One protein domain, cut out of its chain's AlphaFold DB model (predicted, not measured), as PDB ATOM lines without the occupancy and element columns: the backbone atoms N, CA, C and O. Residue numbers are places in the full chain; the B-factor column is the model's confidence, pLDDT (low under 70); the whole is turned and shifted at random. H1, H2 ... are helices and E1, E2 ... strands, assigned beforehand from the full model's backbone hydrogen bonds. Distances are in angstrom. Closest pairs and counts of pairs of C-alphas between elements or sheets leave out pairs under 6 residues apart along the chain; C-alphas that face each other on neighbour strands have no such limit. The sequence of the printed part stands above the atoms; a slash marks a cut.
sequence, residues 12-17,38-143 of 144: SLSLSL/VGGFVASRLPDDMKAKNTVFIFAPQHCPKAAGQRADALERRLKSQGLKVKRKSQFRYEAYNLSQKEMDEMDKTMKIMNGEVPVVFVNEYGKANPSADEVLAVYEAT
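AT A GLANCE: This is residues 12 to 17 and 38 to 143 of the 144 residues of an uncharacterized protein of Gammaproteobacteria bacterium (UniProt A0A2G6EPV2). A twisted five-stranded sheet is the middle layer of three, with helices H1 and H3 over one face and H2 over the other. At the E4 edge the chain turns away into E5, which pairs with E1 as a separate two-stranded ribbon. The printed part has 112 residues, with three named helices and seven named strands in the order E1 E2 E3 H1 E4 E5 H2 E6 E7 H3. The large sheet runs E2, E7, E6, E3, E4 and is mixed; the class is mixed, helices and strands. The whole is compact, with a radius of gyration of the C-alphas of 13.4 A and spans of 40 by 31 by 21 A.

IN THESE COORDINATES: The large sheet has E2 at residues 41 to 43, E7 at 126 to 129, E6 at 120 to 123, E3 at 55 to 59, 12.9 A long, and E4 at 85 to 89, 13.3 A long. H1, residues 67 to 81, is 21.0 A long and begins at C-alpha 67 (28.255, -35.788, -8.198). H2, residues 101 to 114, is 19.9 A long. H3, residues 133 to 142, is 14.3 A long and ends at C-alpha 142 (26.089, -46.700, 18.743). E1, residues 12 to 16, begins at C-alpha 12 (21.092, -15.141, 14.431), and E5, residues 91 to 96, is 16.0 A long.

HOW THE PARTS SIT: E3 and E4 are parallel, with N 56 and O 85 2.8 A apart, within hydrogen-bond range. E3, H1 and E4 form a strand-helix-strand unit, two parallel neighbour strands with a helix between, and its crossover is right-handed. E6 is antiparallel to E3, with N 59 and O 120 at 2.7 A. E6 and E7 are a hairpin, with N 123 and O 126 at 2.8 A. E2 is antiparallel to E7, with N 42 and O 127 at 3.0 A. H1 lies over E3 and E4 at a height over the sheet of 9.6 A. On the same face, H3 lies over E6 and only just over E7, on which 3 of its C-alphas fall. H1 touches H3 with residues 75 to 79 alone, the closest C-alphas being those of Leu 75 and Ala 133, 5.9 A apart, at a steep tilt of 47 degrees. H2 lies over E2 and E7 on the opposite face. E4 runs on into E5 across one residue at 86 degrees. E1 is antiparallel to E5, with N 94 and O 13 at 3.4 A. In H1, H2 and H3 every O i to N i+4 pair is within hydrogen-bond range.

THE WHOLE: The two C-alphas farthest apart are those of Ser 81 and Asn 98, at 41.0 A. Residues 18 to 37 are not printed, and C-alphas 17 and 38 are 24.6 A apart across the cut. The link from E2 to E3 is long. The pLDDT is under 70 at residues 12 to 17, 47, 61 to 65 and 96 to 97.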
ATOM      1  N   SER A  12      21.560 -13.946  15.135       47.06
ATOM      2  CA  SER A  12      21.092 -15.141  14.431       47.06
ATOM      3  C   SER A  12      22.020 -15.438  13.255       47.06
ATOM      4  O   SER A  12      22.010 -14.702  12.265       47.06
ATOM      5  N   LEU A  13      22.796 -16.518  13.340       48.50
ATOM      6  CA  LEU A  13      23.628 -16.970  12.232       48.50
ATOM      7  C   LEU A  13      22.853 -17.995  11.398       48.50
ATOM      8  O   LEU A  13      22.578 -19.112  11.841       48.50
ATOM      9  N   SER A  14      22.474 -17.592  10.188       54.62
ATOM     10  CA  SER A  14      21.907 -18.476   9.172       54.62
ATOM     11  C   SER A  14      22.992 -18.821   8.162       54.62
ATOM     12  O   SER A  14      23.383 -17.962   7.370       54.62
ATOM     13  N   LEU A  15      23.468 -20.065   8.176       55.81
ATOM     14  CA  LEU A  15      24.408 -20.537   7.167       55.81
ATOM     15  C   LEU A  15      23.641 -21.297   6.086       55.81
ATOM     16  O   LEU A  15      22.951 -22.285   6.352       55.81
ATOM     17  N   SER A  16      23.750 -20.795   4.861       53.66
ATOM     18  CA  SER A  16      23.233 -21.459   3.669       53.66
ATOM     19  C   SER A  16      24.378 -22.194   3.000       53.66
ATOM     20  O   SER A  16      25.414 -21.592   2.717       53.66
ATOM     21  N   LEU A  17      24.196 -23.482   2.723       48.69
ATOM     22  CA  LEU A  17      25.203 -24.244   2.002       48.69
ATOM     23  C   LEU A  17      25.096 -23.929   0.502       48.69
ATOM     24  O   LEU A  17      24.317 -24.546  -0.224       48.69
ATOM     25  N   VAL A  38      33.324 -41.178  17.102       78.88
ATOM     26  CA  VAL A  38      32.604 -42.433  16.881       78.88
ATOM     27  C   VAL A  38      32.637 -42.701  15.385       78.88
ATOM     28  O   VAL A  38      31.889 -42.099  14.620       78.88
ATOM     29  N   GLY A  39      33.554 -43.563  14.940       75.88
ATOM     30  CA  GLY A  39      33.678 -43.924  13.521       75.88
ATOM     31  C   GLY A  39      34.064 -42.750  12.605       75.88
ATOM     32  O   GLY A  39      33.595 -42.659  11.465       75.88
ATOM     33  N   GLY A  40      34.883 -41.811  13.084       81.88
ATOM     34  CA  GLY A  40      35.230 -40.600  12.340       81.88
ATOM     35  C   GLY A  40      34.159 -39.504  12.389       81.88
ATOM     36  O   GLY A  40      34.292 -38.511  11.669       81.88
ATOM     37  N   PHE A  41      33.063 -39.699  13.135       90.06
ATOM     38  CA  PHE A  41      32.114 -38.630  13.418       90.06
ATOM     39  C   PHE A  41      32.531 -37.883  14.675       90.06
ATOM     40  O   PHE A  41      32.762 -38.472  15.731       90.06
ATOM     41  N   VAL A  42      32.520 -36.561  14.564       89.50
ATOM     42  CA  VAL A  42      32.963 -35.666  15.625       89.50
ATOM     43  C   VAL A  42      31.758 -35.205  16.435       89.50
ATOM     44  O   VAL A  42      30.755 -34.757  15.869       89.50
ATOM     45  N   ALA A  43      31.875 -35.280  17.762       86.88
ATOM     46  CA  ALA A  43      30.904 -34.688  18.676       86.88
ATOM     47  C   ALA A  43      30.782 -33.172  18.430       86.88
ATOM     48  O   ALA A  43      31.772 -32.431  18.415       86.88
ATOM     49  N   SER A  44      29.554 -32.719  18.222       81.62
ATOM     50  CA  SER A  44      29.201 -31.379  17.767       81.62
ATOM     51  C   SER A  44      27.861 -30.955  18.364       81.62
ATOM     52  O   SER A  44      26.984 -31.776  18.631       81.62
ATOM     53  N   ARG A  45      27.665 -29.654  18.561       77.81
ATOM     54  CA  ARG A  45      26.376 -29.138  19.023       77.81
ATOM     55  C   ARG A  45      25.408 -29.152  17.850       77.81
ATOM     56  O   ARG A  45      25.669 -28.443  16.889       77.81
ATOM     57  N   LEU A  46      24.277 -29.857  17.901       76.12
ATOM     58  CA  LEU A  46      23.279 -29.714  16.831       76.12
ATOM     59  C   LEU A  46      22.572 -28.352  16.874       76.12
ATOM     60  O   LEU A  46      22.314 -27.829  17.962       76.12
ATOM     61  N   PRO A  47      22.204 -27.793  15.707       69.12
ATOM     62  CA  PRO A  47      21.337 -26.626  15.630       69.12
ATOM     63  C   PRO A  47      20.007 -26.870  16.354       69.12
ATOM     64  O   PRO A  47      19.482 -27.988  16.367       69.12
ATOM     65  N   ASP A  48      19.426 -25.821  16.942       70.94
ATOM     66  CA  ASP A  48      18.220 -25.938  17.773       70.94
ATOM     67  C   ASP A  48      17.024 -26.540  17.020       70.94
ATOM     68  O   ASP A  48      16.227 -27.284  17.596       70.94
ATOM     69  N   ASP A  49      16.941 -26.297  15.710       71.06
ATOM     70  CA  ASP A  49      15.903 -26.826  14.824       71.06
ATOM     71  C   ASP A  49      16.116 -28.298  14.413       71.06
ATOM     72  O   ASP A  49      15.373 -28.837  13.586       71.06
ATOM     73  N   MET A  50      17.117 -28.966  14.996       77.00
ATOM     74  CA  MET A  50      17.526 -30.332  14.665       77.00
ATOM     75  C   MET A  50      17.637 -31.272  15.867       77.00
ATOM     76  O   MET A  50      18.135 -32.384  15.742       77.00
ATOM     77  N   LYS A  51      17.055 -30.910  17.010       74.12
ATOM     78  CA  LYS A  51      17.016 -31.737  18.233       74.12
ATOM     79  C   LYS A  51      16.135 -33.001  18.136       74.12
ATOM     80  O   LYS A  51      15.766 -33.590  19.151       74.12
ATOM     81  N   ALA A  52      15.742 -33.418  16.931       74.06
ATOM     82  CA  ALA A  52      14.930 -34.612  16.737       74.06
ATOM     83  C   ALA A  52      15.786 -35.865  16.958       74.06
ATOM     84  O   ALA A  52      16.611 -36.207  16.113       74.06
ATOM     85  N   LYS A  53      15.549 -36.566  18.074       77.56
ATOM     86  CA  LYS A  53      16.191 -37.856  18.354       77.56
ATOM     87  C   LYS A  53      15.962 -38.837  17.207       77.56
ATOM     88  O   LYS A  53      14.887 -38.844  16.592       77.56
ATOM     89  N   ASN A  54      16.958 -39.678  16.946       84.00
ATOM     90  CA  ASN A  54      16.869 -40.790  15.997       84.00
ATOM     91  C   ASN A  54      16.482 -40.323  14.584       84.00
ATOM     92  O   ASN A  54      15.758 -41.002  13.855       84.00
ATOM     93  N   THR A  55      16.916 -39.113  14.218       90.94
ATOM     94  CA  THR A  55      16.744 -38.540  12.886       90.94
ATOM     95  C   THR A  55      18.113 -38.228  12.311       90.94
ATOM     96  O   THR A  55      18.884 -37.480  12.904       90.94
ATOM     97  N   VAL A  56      18.396 -38.779  11.135       93.06
ATOM     98  CA  VAL A  56      19.592 -38.446  10.367       93.06
ATOM     99  C   VAL A  56      19.310 -37.200   9.540       93.06
ATOM    100  O   VAL A  56      18.353 -37.162   8.761       93.06
ATOM    101  N   PHE A  57      20.150 -36.184   9.678       93.75
ATOM    102  CA  PHE A  57      20.063 -34.972   8.874       93.75
ATOM    103  C   PHE A  57      21.144 -34.969   7.802       93.75
ATOM    104  O   PHE A  57      22.321 -35.093   8.118       93.75
ATOM    105  N   ILE A  58      20.747 -34.790   6.541       93.50
ATOM    106  CA  ILE A  58      21.666 -34.707   5.401       93.50
ATOM    107  C   ILE A  58      21.635 -33.291   4.837       93.50
ATOM    108  O   ILE A  58      20.619 -32.842   4.296       93.50
ATOM    109  N   PHE A  59      22.780 -32.625   4.881       90.38
ATOM    110  CA  PHE A  59      23.013 -31.319   4.297       90.38
ATOM    111  C   PHE A  59      23.672 -31.418   2.930       90.38
ATOM    112  O   PHE A  59      24.854 -31.728   2.793       90.38
ATOM    113  N   ALA A  60      22.890 -31.119   1.900       85.69
ATOM    114  CA  ALA A  60      23.394 -30.691   0.603       85.69
ATOM    115  C   ALA A  60      22.263 -29.981  -0.162       85.69
ATOM    116  O   ALA A  60      21.086 -30.205   0.143       85.69
ATOM    117  N   PRO A  61      22.593 -29.161  -1.172       69.25
ATOM    118  CA  PRO A  61      21.594 -28.579  -2.058       69.25
ATOM    119  C   PRO A  61      20.698 -29.664  -2.672       69.25
ATOM    120  O   PRO A  61      21.191 -30.682  -3.166       69.25
ATOM    121  N   GLN A  62      19.382 -29.447  -2.630       64.62
ATOM    122  CA  GLN A  62      18.415 -30.346  -3.262       64.62
ATOM    123  C   GLN A  62      18.537 -30.254  -4.789       64.62
ATOM    124  O   GLN A  62      18.807 -29.179  -5.322       64.62
ATOM    125  N   HIS A  63      18.341 -31.379  -5.484       62.66
ATOM    126  CA  HIS A  63      18.329 -31.461  -6.952       62.66
ATOM    127  C   HIS A  63      19.585 -30.915  -7.649       62.66
ATOM    128  O   HIS A  63      19.519 -30.417  -8.771       62.66
ATOM    129  N   CYS A  64      20.750 -31.022  -7.008       67.50
ATOM    130  CA  CYS A  64      22.013 -30.712  -7.664       67.50
ATOM    131  C   CYS A  64      22.391 -31.877  -8.601       67.50
ATOM    132  O   CYS A  64      22.664 -32.969  -8.106       67.50
ATOM    133  N   PRO A  65      22.451 -31.693  -9.936       64.25
ATOM    134  CA  PRO A  65      22.760 -32.789 -10.862       64.25
ATOM    135  C   PRO A  65      24.225 -33.249 -10.785       64.25
ATOM    136  O   PRO A  65      24.589 -34.265 -11.375       64.25
ATOM    137  N   LYS A  66      25.077 -32.501 -10.068       79.81
ATOM    138  CA  LYS A  66      26.497 -32.806  -9.870       79.81
ATOM    139  C   LYS A  66      26.683 -34.015  -8.945       79.81
ATOM    140  O   LYS A  66      25.802 -34.344  -8.154       79.81
ATOM    141  N   ALA A  67      27.877 -34.612  -8.991       83.06
ATOM    142  CA  ALA A  67      28.255 -35.788  -8.198       83.06
ATOM    143  C   ALA A  67      27.863 -35.674  -6.712       83.06
ATOM    144  O   ALA A  67      27.310 -36.609  -6.146       83.06
ATOM    145  N   ALA A  68      28.049 -34.498  -6.109       80.81
ATOM    146  CA  ALA A  68      27.635 -34.198  -4.740       80.81
ATOM    147  C   ALA A  68      26.141 -34.446  -4.454       80.81
ATOM    148  O   ALA A  68      25.792 -35.049  -3.437       80.81
ATOM    149  N   GLY A  69      25.248 -33.988  -5.336       84.75
ATOM    150  CA  GLY A  69      23.811 -34.211  -5.180       84.75
ATOM    151  C   GLY A  69      23.451 -35.679  -5.374       84.75
ATOM    152  O   GLY A  69      22.722 -36.236  -4.563       84.75
ATOM    153  N   GLN A  70      24.067 -36.340  -6.357       89.44
ATOM    154  CA  GLN A  70      23.863 -37.771  -6.603       89.44
ATOM    155  C   GLN A  70      24.308 -38.642  -5.420       89.44
ATOM    156  O   GLN A  70      23.573 -39.551  -5.029       89.44
ATOM    157  N   ARG A  71      25.471 -38.347  -4.816       91.31
ATOM    158  CA  ARG A  71      25.946 -39.020  -3.593       91.31
ATOM    159  C   ARG A  71      24.939 -38.870  -2.466       91.31
ATOM    160  O   ARG A  71      24.595 -39.842  -1.803       91.31
ATOM    161  N   ALA A  72      24.436 -37.659  -2.277       92.06
ATOM    162  CA  ALA A  72      23.502 -37.368  -1.213       92.06
ATOM    163  C   ALA A  72      22.122 -38.017  -1.422       92.06
ATOM    164  O   ALA A  72      21.545 -38.529  -0.467       92.06
ATOM    165  N   ASP A  73      21.629 -38.070  -2.660       91.50
ATOM    166  CA  ASP A  73      20.389 -38.771  -3.000       91.50
ATOM    167  C   ASP A  73      20.549 -40.291  -2.832       91.50
ATOM    168  O   ASP A  73      19.638 -40.973  -2.358       91.50
ATOM    169  N   ALA A  74      21.710 -40.844  -3.201       93.12
ATOM    170  CA  ALA A  74      22.029 -42.252  -2.983       93.12
ATOM    171  C   ALA A  74      22.099 -42.591  -1.487       93.12
ATOM    172  O   ALA A  74      21.512 -43.589  -1.060       93.12
ATOM    173  N   LEU A  75      22.748 -41.735  -0.696       95.31
ATOM    174  CA  LEU A  75      22.843 -41.868   0.752       95.31
ATOM    175  C   LEU A  75      21.460 -41.813   1.410       95.31
ATOM    176  O   LEU A  75      21.104 -42.709   2.172       95.31
ATOM    177  N   GLU A  76      20.639 -40.820   1.060       95.25
ATOM    178  CA  GLU A  76      19.271 -40.697   1.571       95.25
ATOM    179  C   GLU A  76      18.431 -41.942   1.260       95.25
ATOM    180  O   GLU A  76      17.775 -42.483   2.155       95.25
ATOM    181  N   ARG A  77      18.464 -42.426   0.008       95.38
ATOM    182  CA  ARG A  77      17.733 -43.638  -0.392       95.38
ATOM    183  C   ARG A  77      18.183 -44.858   0.402       95.38
ATOM    184  O   ARG A  77      17.332 -45.610   0.871       95.38
ATOM    185  N   ARG A  78      19.495 -45.052   0.559       96.62
ATOM    186  CA  ARG A  78      20.056 -46.198   1.284       96.62
ATOM    187  C   ARG A  78      19.642 -46.186   2.753       96.62
ATOM    188  O   ARG A  78      19.185 -47.205   3.251       96.62
ATOM    189  N   LEU A  79      19.738 -45.046   3.429       96.38
ATOM    190  CA  LEU A  79      19.371 -44.934   4.843       96.38
ATOM    191  C   LEU A  79      17.862 -45.122   5.061       96.38
ATOM    192  O   LEU A  79      17.453 -45.846   5.966       96.38
ATOM    193  N   LYS A  80      17.023 -44.554   4.184       96.00
ATOM    194  CA  LYS A  80      15.570 -44.791   4.216       96.00
ATOM    195  C   LYS A  80      15.218 -46.258   3.985       96.00
ATOM    196  O   LYS A  80      14.310 -46.764   4.639       96.00
ATOM    197  N   SER A  81      15.930 -46.959   3.098       96.31
ATOM    198  CA  SER A  81      15.689 -48.388   2.862       96.31
ATOM    199  C   SER A  81      16.093 -49.270   4.050       96.31
ATOM    200  O   SER A  81      15.635 -50.403   4.126       96.31
ATOM    201  N   GLN A  82      16.930 -48.765   4.965       94.25
ATOM    202  CA  GLN A  82      17.243 -49.393   6.256       94.25
ATOM    203  C   GLN A  82      16.261 -48.984   7.375       94.25
ATOM    204  O   GLN A  82      16.441 -49.358   8.528       94.25
ATOM    205  N   GLY A  83      15.215 -48.207   7.066       93.75
ATOM    206  CA  GLY A  83      14.191 -47.800   8.034       93.75
ATOM    207  C   GLY A  83      14.546 -46.574   8.883       93.75
ATOM    208  O   GLY A  83      13.801 -46.240   9.807       93.75
ATOM    209  N   LEU A  84      15.643 -45.871   8.581       93.44
ATOM    210  CA  LEU A  84      16.030 -44.671   9.324       93.44
ATOM    211  C   LEU A  84      15.151 -43.477   8.935       93.44
ATOM    212  O   LEU A  84      14.789 -43.275   7.771       93.44
ATOM    213  N   LYS A  85      14.850 -42.623   9.918       94.19
ATOM    214  CA  LYS A  85      14.215 -41.325   9.673       94.19
ATOM    215  C   LYS A  85      15.270 -40.363   9.139       94.19
ATOM    216  O   LYS A  85      16.163 -39.964   9.875       94.19
ATOM    217  N   VAL A  86      15.150 -39.971   7.873       94.19
ATOM    218  CA  VAL A  86      16.111 -39.078   7.210       94.19
ATOM    219  C   VAL A  86      15.443 -37.764   6.819       94.19
ATOM    220  O   VAL A  86      14.359 -37.770   6.230       94.19
ATOM    221  N   LYS A  87      16.101 -36.636   7.109       92.12
ATOM    222  CA  LYS A  87      15.679 -35.292   6.696       92.12
ATOM    223  C   LYS A  87      16.774 -34.594   5.896       92.12
ATOM    224  O   LYS A  87      17.884 -34.390   6.381       92.12
ATOM    225  N   ARG A  88      16.428 -34.166   4.684       90.19
ATOM    226  CA  ARG A  88      17.275 -33.332   3.828       90.19
ATOM    227  C   ARG A  88      17.145 -31.864   4.229       90.19
ATOM    228  O   ARG A  88      16.028 -31.367   4.358       90.19
ATOM    229  N   LYS A  89      18.261 -31.154   4.394       88.19
ATOM    230  CA  LYS A  89      18.273 -29.703   4.631       88.19
ATOM    231  C   LYS A  89      19.332 -29.026   3.762       88.19
ATOM    232  O   LYS A  89      20.335 -29.626   3.401       88.19
ATOM    233  N   SER A  90      19.111 -27.761   3.431       83.00
ATOM    234  CA  SER A  90      20.090 -26.893   2.752       83.00
ATOM    235  C   SER A  90      20.648 -25.800   3.670       83.00
ATOM    236  O   SER A  90      21.572 -25.082   3.294       83.00
ATOM    237  N   GLN A  91      20.071 -25.669   4.865       79.81
ATOM    238  CA  GLN A  91      20.353 -24.603   5.816       79.81
ATOM    239  C   GLN A  91      20.066 -25.052   7.251       79.81
ATOM    240  O   GLN A  91      19.234 -25.938   7.504       79.81
ATOM    241  N   PHE A  92      20.729 -24.395   8.191       76.06
ATOM    242  CA  PHE A  92      20.500 -24.528   9.626       76.06
ATOM    243  C   PHE A  92      20.581 -23.162  10.301       76.06
ATOM    244  O   PHE A  92      21.041 -22.181   9.709       76.06
ATOM    245  N   ARG A  93      20.103 -23.106  11.543       75.69
ATOM    246  CA  ARG A  93      20.107 -21.899  12.365       75.69
ATOM    247  C   ARG A  93      20.666 -22.231  13.741       75.69
ATOM    248  O   ARG A  93      20.149 -23.131  14.395       75.69
ATOM    249  N   TYR A  94      21.654 -21.462  14.186       71.75
ATOM    250  CA  TYR A  94      22.052 -21.452  15.591       71.75
ATOM    251  C   TYR A  94      21.531 -20.213  16.290       71.75
ATOM    252  O   TYR A  94      21.643 -19.096  15.774       71.75
ATOM    253  N   GLU A  95      21.035 -20.419  17.502       71.69
ATOM    254  CA  GLU A  95      20.980 -19.361  18.494       71.69
ATOM    255  C   GLU A  95      22.318 -19.341  19.244       71.69
ATOM    256  O   GLU A  95      22.724 -20.326  19.873       71.69
ATOM    257  N   ALA A  96      23.033 -18.223  19.118       67.19
ATOM    258  CA  ALA A  96      24.280 -17.957  19.818       67.19
ATOM    259  C   ALA A  96      24.028 -16.848  20.845       67.19
ATOM    260  O   ALA A  96      24.144 -15.660  20.543       67.19
ATOM    261  N   TYR A  97      23.627 -17.240  22.054       69.00
ATOM    262  CA  TYR A  97      23.429 -16.322  23.174       69.00
ATOM    263  C   TYR A  97      24.196 -16.821  24.393       69.00
ATOM    264  O   TYR A  97      23.975 -17.948  24.821       69.00
ATOM    265  N   ASN A  98      25.080 -15.976  24.941       71.69
ATOM    266  CA  ASN A  98      25.881 -16.259  26.140       71.69
ATOM    267  C   ASN A  98      26.490 -17.671  26.160       71.69
ATOM    268  O   ASN A  98      26.432 -18.359  27.178       71.69
ATOM    269  N   LEU A  99      27.052 -18.098  25.025       78.12
ATOM    270  CA  LEU A  99      27.680 -19.406  24.911       78.12
ATOM    271  C   LEU A  99      28.901 -19.471  25.834       78.12
ATOM    272  O   LEU A  99      29.743 -18.571  25.847       78.12
ATOM    273  N   SER A 100      29.001 -20.552  26.597       85.81
ATOM    274  CA  SER A 100      30.220 -20.922  27.305       85.81
ATOM    275  C   SER A 100      31.352 -21.217  26.316       85.81
ATOM    276  O   SER A 100      31.117 -21.508  25.142       85.81
ATOM    277  N   GLN A 101      32.601 -21.204  26.791       85.69
ATOM    278  CA  GLN A 101      33.752 -21.540  25.943       85.69
ATOM    279  C   GLN A 101      33.608 -22.935  25.312       85.69
ATOM    280  O   GLN A 101      33.886 -23.113  24.133       85.69
ATOM    281  N   LYS A 102      33.076 -23.901  26.070       84.25
ATOM    282  CA  LYS A 102      32.802 -25.251  25.572       84.25
ATOM    283  C   LYS A 102      31.799 -25.241  24.409       84.25
ATOM    284  O   LYS A 102      32.031 -25.896  23.399       84.25
ATOM    285  N   GLU A 103      30.709 -24.485  24.531       82.62
ATOM    286  CA  GLU A 103      29.694 -24.379  23.473       82.62
ATOM    287  C   GLU A 103      30.228 -23.659  22.228       82.62
ATOM    288  O   GLU A 103      29.845 -23.995  21.106       82.62
ATOM    289  N   MET A 104      31.138 -22.697  22.408       84.06
ATOM    290  CA  MET A 104      31.848 -22.055  21.300       84.06
ATOM    291  C   MET A 104      32.744 -23.053  20.554       84.06
ATOM    292  O   MET A 104      32.725 -23.081  19.324       84.06
ATOM    293  N   ASP A 105      33.470 -23.911  21.272       86.94
ATOM    294  CA  ASP A 105      34.345 -24.925  20.670       86.94
ATOM    295  C   ASP A 105      33.536 -26.009  19.925       86.94
ATOM    296  O   ASP A 105      33.912 -26.455  18.840       86.94
ATOM    297  N   GLU A 106      32.388 -26.424  20.468       83.75
ATOM    298  CA  GLU A 106      31.461 -27.351  19.798       83.75
ATOM    299  C   GLU A 106      30.818 -26.732  18.548       83.75
ATOM    300  O   GLU A 106      30.604 -27.418  17.538       83.75
ATOM    301  N   MET A 107      30.536 -25.428  18.582       84.31
ATOM    302  CA  MET A 107      30.075 -24.686  17.411       84.31
ATOM    303  C   MET A 107      31.167 -24.616  16.335       84.31
ATOM    304  O   MET A 107      30.868 -24.875  15.171       84.31
ATOM    305  N   ASP A 108      32.429 -24.356  16.695       87.19
ATOM    306  CA  ASP A 108      33.555 -24.365  15.747       87.19
ATOM    307  C   ASP A 108      33.722 -25.731  15.062       87.19
ATOM    308  O   ASP A 108      33.844 -25.809  13.837       87.19
ATOM    309  N   LYS A 109      33.619 -26.830  15.823       89.25
ATOM    310  CA  LYS A 109      33.610 -28.194  15.261       89.25
ATOM    311  C   LYS A 109      32.477 -28.385  14.261       89.25
ATOM    312  O   LYS A 109      32.704 -28.896  13.166       89.25
ATOM    313  N   THR A 110      31.275 -27.923  14.600       87.56
ATOM    314  CA  THR A 110      30.125 -27.993  13.690       87.56
ATOM    315  C   THR A 110      30.395 -27.229  12.393       87.56
ATOM    316  O   THR A 110      30.137 -27.739  11.304       87.56
ATOM    317  N   MET A 111      30.960 -26.025  12.489       85.69
ATOM    318  CA  MET A 111      31.291 -25.214  11.316       85.69
ATOM    319  C   MET A 111      32.360 -25.878  10.446       85.69
ATOM    320  O   MET A 111      32.233 -25.883   9.222       85.69
ATOM    321  N   LYS A 112      33.377 -26.504  11.052       88.75
ATOM    322  CA  LYS A 112      34.385 -27.295  10.331       88.75
ATOM    323  C   LYS A 112      33.762 -28.464   9.570       88.75
ATOM    324  O   LYS A 112      34.064 -28.643   8.396       88.75
ATOM    325  N   ILE A 113      32.853 -29.206  10.205       89.69
ATOM    326  CA  ILE A 113      32.115 -30.309   9.569       89.69
ATOM    327  C   ILE A 113      31.269 -29.787   8.396       89.69
ATOM    328  O   ILE A 113      31.305 -30.357   7.308       89.69
ATOM    329  N   MET A 114      30.548 -28.678   8.589       86.00
ATOM    330  CA  MET A 114      29.692 -28.072   7.561       86.00
ATOM    331  C   MET A 114      30.460 -27.518   6.358       86.00
ATOM    332  O   MET A 114      29.925 -27.521   5.252       86.00
ATOM    333  N   ASN A 115      31.697 -27.062   6.561       85.12
ATOM    334  CA  ASN A 115      32.588 -26.607   5.489       85.12
ATOM    335  C   ASN A 115      33.304 -27.759   4.763       85.12
ATOM    336  O   ASN A 115      34.069 -27.508   3.832       85.12
ATOM    337  N   GLY A 116      33.084 -29.005   5.187       85.00
ATOM    338  CA  GLY A 116      33.625 -30.184   4.529       85.00
ATOM    339  C   GLY A 116      32.907 -30.541   3.224       85.00
ATOM    340  O   GLY A 116      32.013 -29.843   2.739       85.00
ATOM    341  N   GLU A 117      33.301 -31.671   2.641       88.12
ATOM    342  CA  GLU A 117      32.682 -32.172   1.419       88.12
ATOM    343  C   GLU A 117      31.222 -32.607   1.654       88.12
ATOM    344  O   GLU A 117      30.874 -33.275   2.628       88.12
ATOM    345  N   VAL A 118      30.341 -32.247   0.722       88.56
ATOM    346  CA  VAL A 118      28.935 -32.663   0.741       88.56
ATOM    347  C   VAL A 118      28.748 -34.103   0.228       88.56
ATOM    348  O   VAL A 118      29.440 -34.511  -0.708       88.56
ATOM    349  N   PRO A 119      27.747 -34.857   0.720       92.38
ATOM    350  CA  PRO A 119      26.792 -34.482   1.763       92.38
ATOM    351  C   PRO A 119      27.413 -34.418   3.157       92.38
ATOM    352  O   PRO A 119      28.107 -35.337   3.564       92.38
ATOM    353  N   VAL A 120      27.074 -33.388   3.926       92.50
ATOM    354  CA  VAL A 120      27.381 -33.365   5.361       92.50
ATOM    355  C   VAL A 120      26.239 -34.041   6.111       92.50
ATOM    356  O   VAL A 120      25.074 -33.787   5.809       92.50
ATOM    357  N   VAL A 121      26.544 -34.915   7.066       93.69
ATOM    358  CA  VAL A 121      25.536 -35.686   7.799       93.69
ATOM    359  C   VAL A 121      25.691 -35.498   9.293       93.69
ATOM    360  O   VAL A 121      26.802 -35.555   9.811       93.69
ATOM    361  N   PHE A 122      24.557 -35.330   9.969       92.88
ATOM    362  CA  PHE A 122      24.467 -35.363  11.423       92.88
ATOM    363  C   PHE A 122      23.561 -36.499  11.883       92.88
ATOM    364  O   PHE A 122      22.471 -36.703  11.340       92.88
ATOM    365  N   VAL A 123      24.019 -37.201  12.914       91.50
ATOM    366  CA  VAL A 123      23.309 -38.259  13.625       91.50
ATOM    367  C   VAL A 123      23.389 -37.939  15.111       91.50
ATOM    368  O   VAL A 123      24.479 -37.928  15.675       91.50
ATOM    369  N   ASN A 124      22.251 -37.668  15.748       87.62
ATOM    370  CA  ASN A 124      22.217 -37.229  17.147       87.62
ATOM    371  C   ASN A 124      23.165 -36.043  17.376       87.62
ATOM    372  O   ASN A 124      22.913 -35.017  16.774       87.62
ATOM    373  N   GLU A 125      24.225 -36.156  18.183       87.50
ATOM    374  CA  GLU A 125      25.202 -35.078  18.447       87.50
ATOM    375  C   GLU A 125      26.489 -35.190  17.611       87.50
ATOM    376  O   GLU A 125      27.473 -34.495  17.846       87.50
ATOM    377  N   TYR A 126      26.499 -36.053  16.601       90.75
ATOM    378  CA  TYR A 126      27.699 -36.418  15.859       90.75
ATOM    379  C   TYR A 126      27.582 -36.007  14.397       90.75
ATOM    380  O   TYR A 126      26.576 -36.291  13.745       90.75
ATOM    381  N   GLY A 127      28.613 -35.347  13.870       91.81
ATOM    382  CA  GLY A 127      28.644 -34.866  12.490       91.81
ATOM    383  C   GLY A 127      29.857 -35.362  11.707       91.81
ATOM    384  O   GLY A 127      30.953 -35.487  12.257       91.81
ATOM    385  N   LYS A 128      29.671 -35.610  10.406       94.12
ATOM    386  CA  LYS A 128      30.749 -35.947   9.466       94.12
ATOM    387  C   LYS A 128      30.449 -35.427   8.062       94.12
ATOM    388  O   LYS A 128      29.300 -35.417   7.617       94.12
ATOM    389  N   ALA A 129      31.494 -35.001   7.360       93.38
ATOM    390  CA  ALA A 129      31.425 -34.612   5.958       93.38
ATOM    391  C   ALA A 129      31.624 -35.830   5.040       93.38
ATOM    392  O   ALA A 129      32.502 -36.652   5.283       93.38
ATOM    393  N   ASN A 130      30.790 -35.934   4.004       93.00
ATOM    394  CA  ASN A 130      30.763 -36.988   2.985       93.00
ATOM    395  C   ASN A 130      30.898 -38.441   3.511       93.00
ATOM    396  O   ASN A 130      31.709 -39.198   2.975       93.00
ATOM    397  N   PRO A 131      30.131 -38.872   4.535       95.44
ATOM    398  CA  PRO A 131      30.204 -40.248   5.014       95.44
ATOM    399  C   PRO A 131      29.505 -41.234   4.072       95.44
ATOM    400  O   PRO A 131      28.586 -40.887   3.320       95.44
ATOM    401  N   SER A 132      29.885 -42.503   4.186       94.44
ATOM    402  CA  SER A 132      29.151 -43.633   3.620       94.44
ATOM    403  C   SER A 132      27.900 -43.978   4.442       94.44
ATOM    404  O   SER A 132      27.731 -43.554   5.587       94.44
ATOM    405  N   ALA A 133      26.999 -44.779   3.865       94.69
ATOM    406  CA  ALA A 133      25.784 -45.208   4.559       94.69
ATOM    407  C   ALA A 133      26.070 -46.133   5.751       94.69
ATOM    408  O   ALA A 133      25.369 -46.049   6.758       94.69
ATOM    409  N   ASP A 134      27.091 -46.985   5.643       93.19
ATOM    410  CA  ASP A 134      27.437 -47.948   6.690       93.19
ATOM    411  C   ASP A 134      28.053 -47.235   7.905       93.19
ATOM    412  O   ASP A 134      27.721 -47.563   9.040       93.19
ATOM    413  N   GLU A 135      28.855 -46.186   7.686       94.62
ATOM    414  CA  GLU A 135      29.359 -45.341   8.778       94.62
ATOM    415  C   GLU A 135      28.223 -44.604   9.500       94.62
ATOM    416  O   GLU A 135      28.195 -44.560  10.728       94.62
ATOM    417  N   VAL A 136      27.255 -44.059   8.752       94.88
ATOM    418  CA  VAL A 136      26.074 -43.410   9.344       94.88
ATOM    419  C   VAL A 136      25.271 -44.404  10.183       94.88
ATOM    420  O   VAL A 136      24.823 -44.051  11.272       94.88
ATOM    421  N   LEU A 137      25.085 -45.633   9.692       93.06
ATOM    422  CA  LEU A 137      24.354 -46.672  10.413       93.06
ATOM    423  C   LEU A 137      25.082 -47.081  11.698       93.06
ATOM    424  O   LEU A 137      24.454 -47.127  12.751       93.06
ATOM    425  N   ALA A 138      26.398 -47.290  11.633       92.75
ATOM    426  CA  ALA A 138      27.205 -47.647  12.797       92.75
ATOM    427  C   ALA A 138      27.106 -46.589  13.908       92.75
ATOM    428  O   ALA A 138      26.901 -46.924  15.072       92.75
ATOM    429  N   VAL A 139      27.187 -45.300  13.555       91.69
ATOM    430  CA  VAL A 139      27.024 -44.209  14.531       91.69
ATOM    431  C   VAL A 139      25.591 -44.116  15.038       91.69
ATOM    432  O   VAL A 139      25.374 -43.895  16.228       91.69
ATOM    433  N   TYR A 140      24.605 -44.301  14.161       91.75
ATOM    434  CA  TYR A 140      23.197 -44.308  14.548       91.75
ATOM    435  C   TYR A 140      22.911 -45.387  15.591       91.75
ATOM    436  O   TYR A 140      22.285 -45.090  16.598       91.75
ATOM    437  N   GLU A 141      23.412 -46.605  15.397       90.88
ATOM    438  CA  GLU A 141      23.253 -47.711  16.345       90.88
ATOM    439  C   GLU A 141      24.033 -47.496  17.647       90.88
ATOM    440  O   GLU A 141      23.511 -47.781  18.722       90.88
ATOM    441  N   ALA A 142      25.249 -46.948  17.572       89.12
ATOM    442  CA  ALA A 142      26.089 -46.700  18.743       89.12
ATOM    443  C   ALA A 142      25.576 -45.573  19.660       89.12
ATOM    444  O   ALA A 142      26.034 -45.461  20.796       89.12
ATOM    445  N   THR A 143      24.669 -44.719  19.171       85.06
ATOM    446  CA  THR A 143      24.239 -43.485  19.861       85.06
ATOM    447  C   THR A 143      22.733 -43.416  20.137       85.06
ATOM    448  O   THR A 143      22.221 -42.338  20.448       85.06
TER     449      THR A 143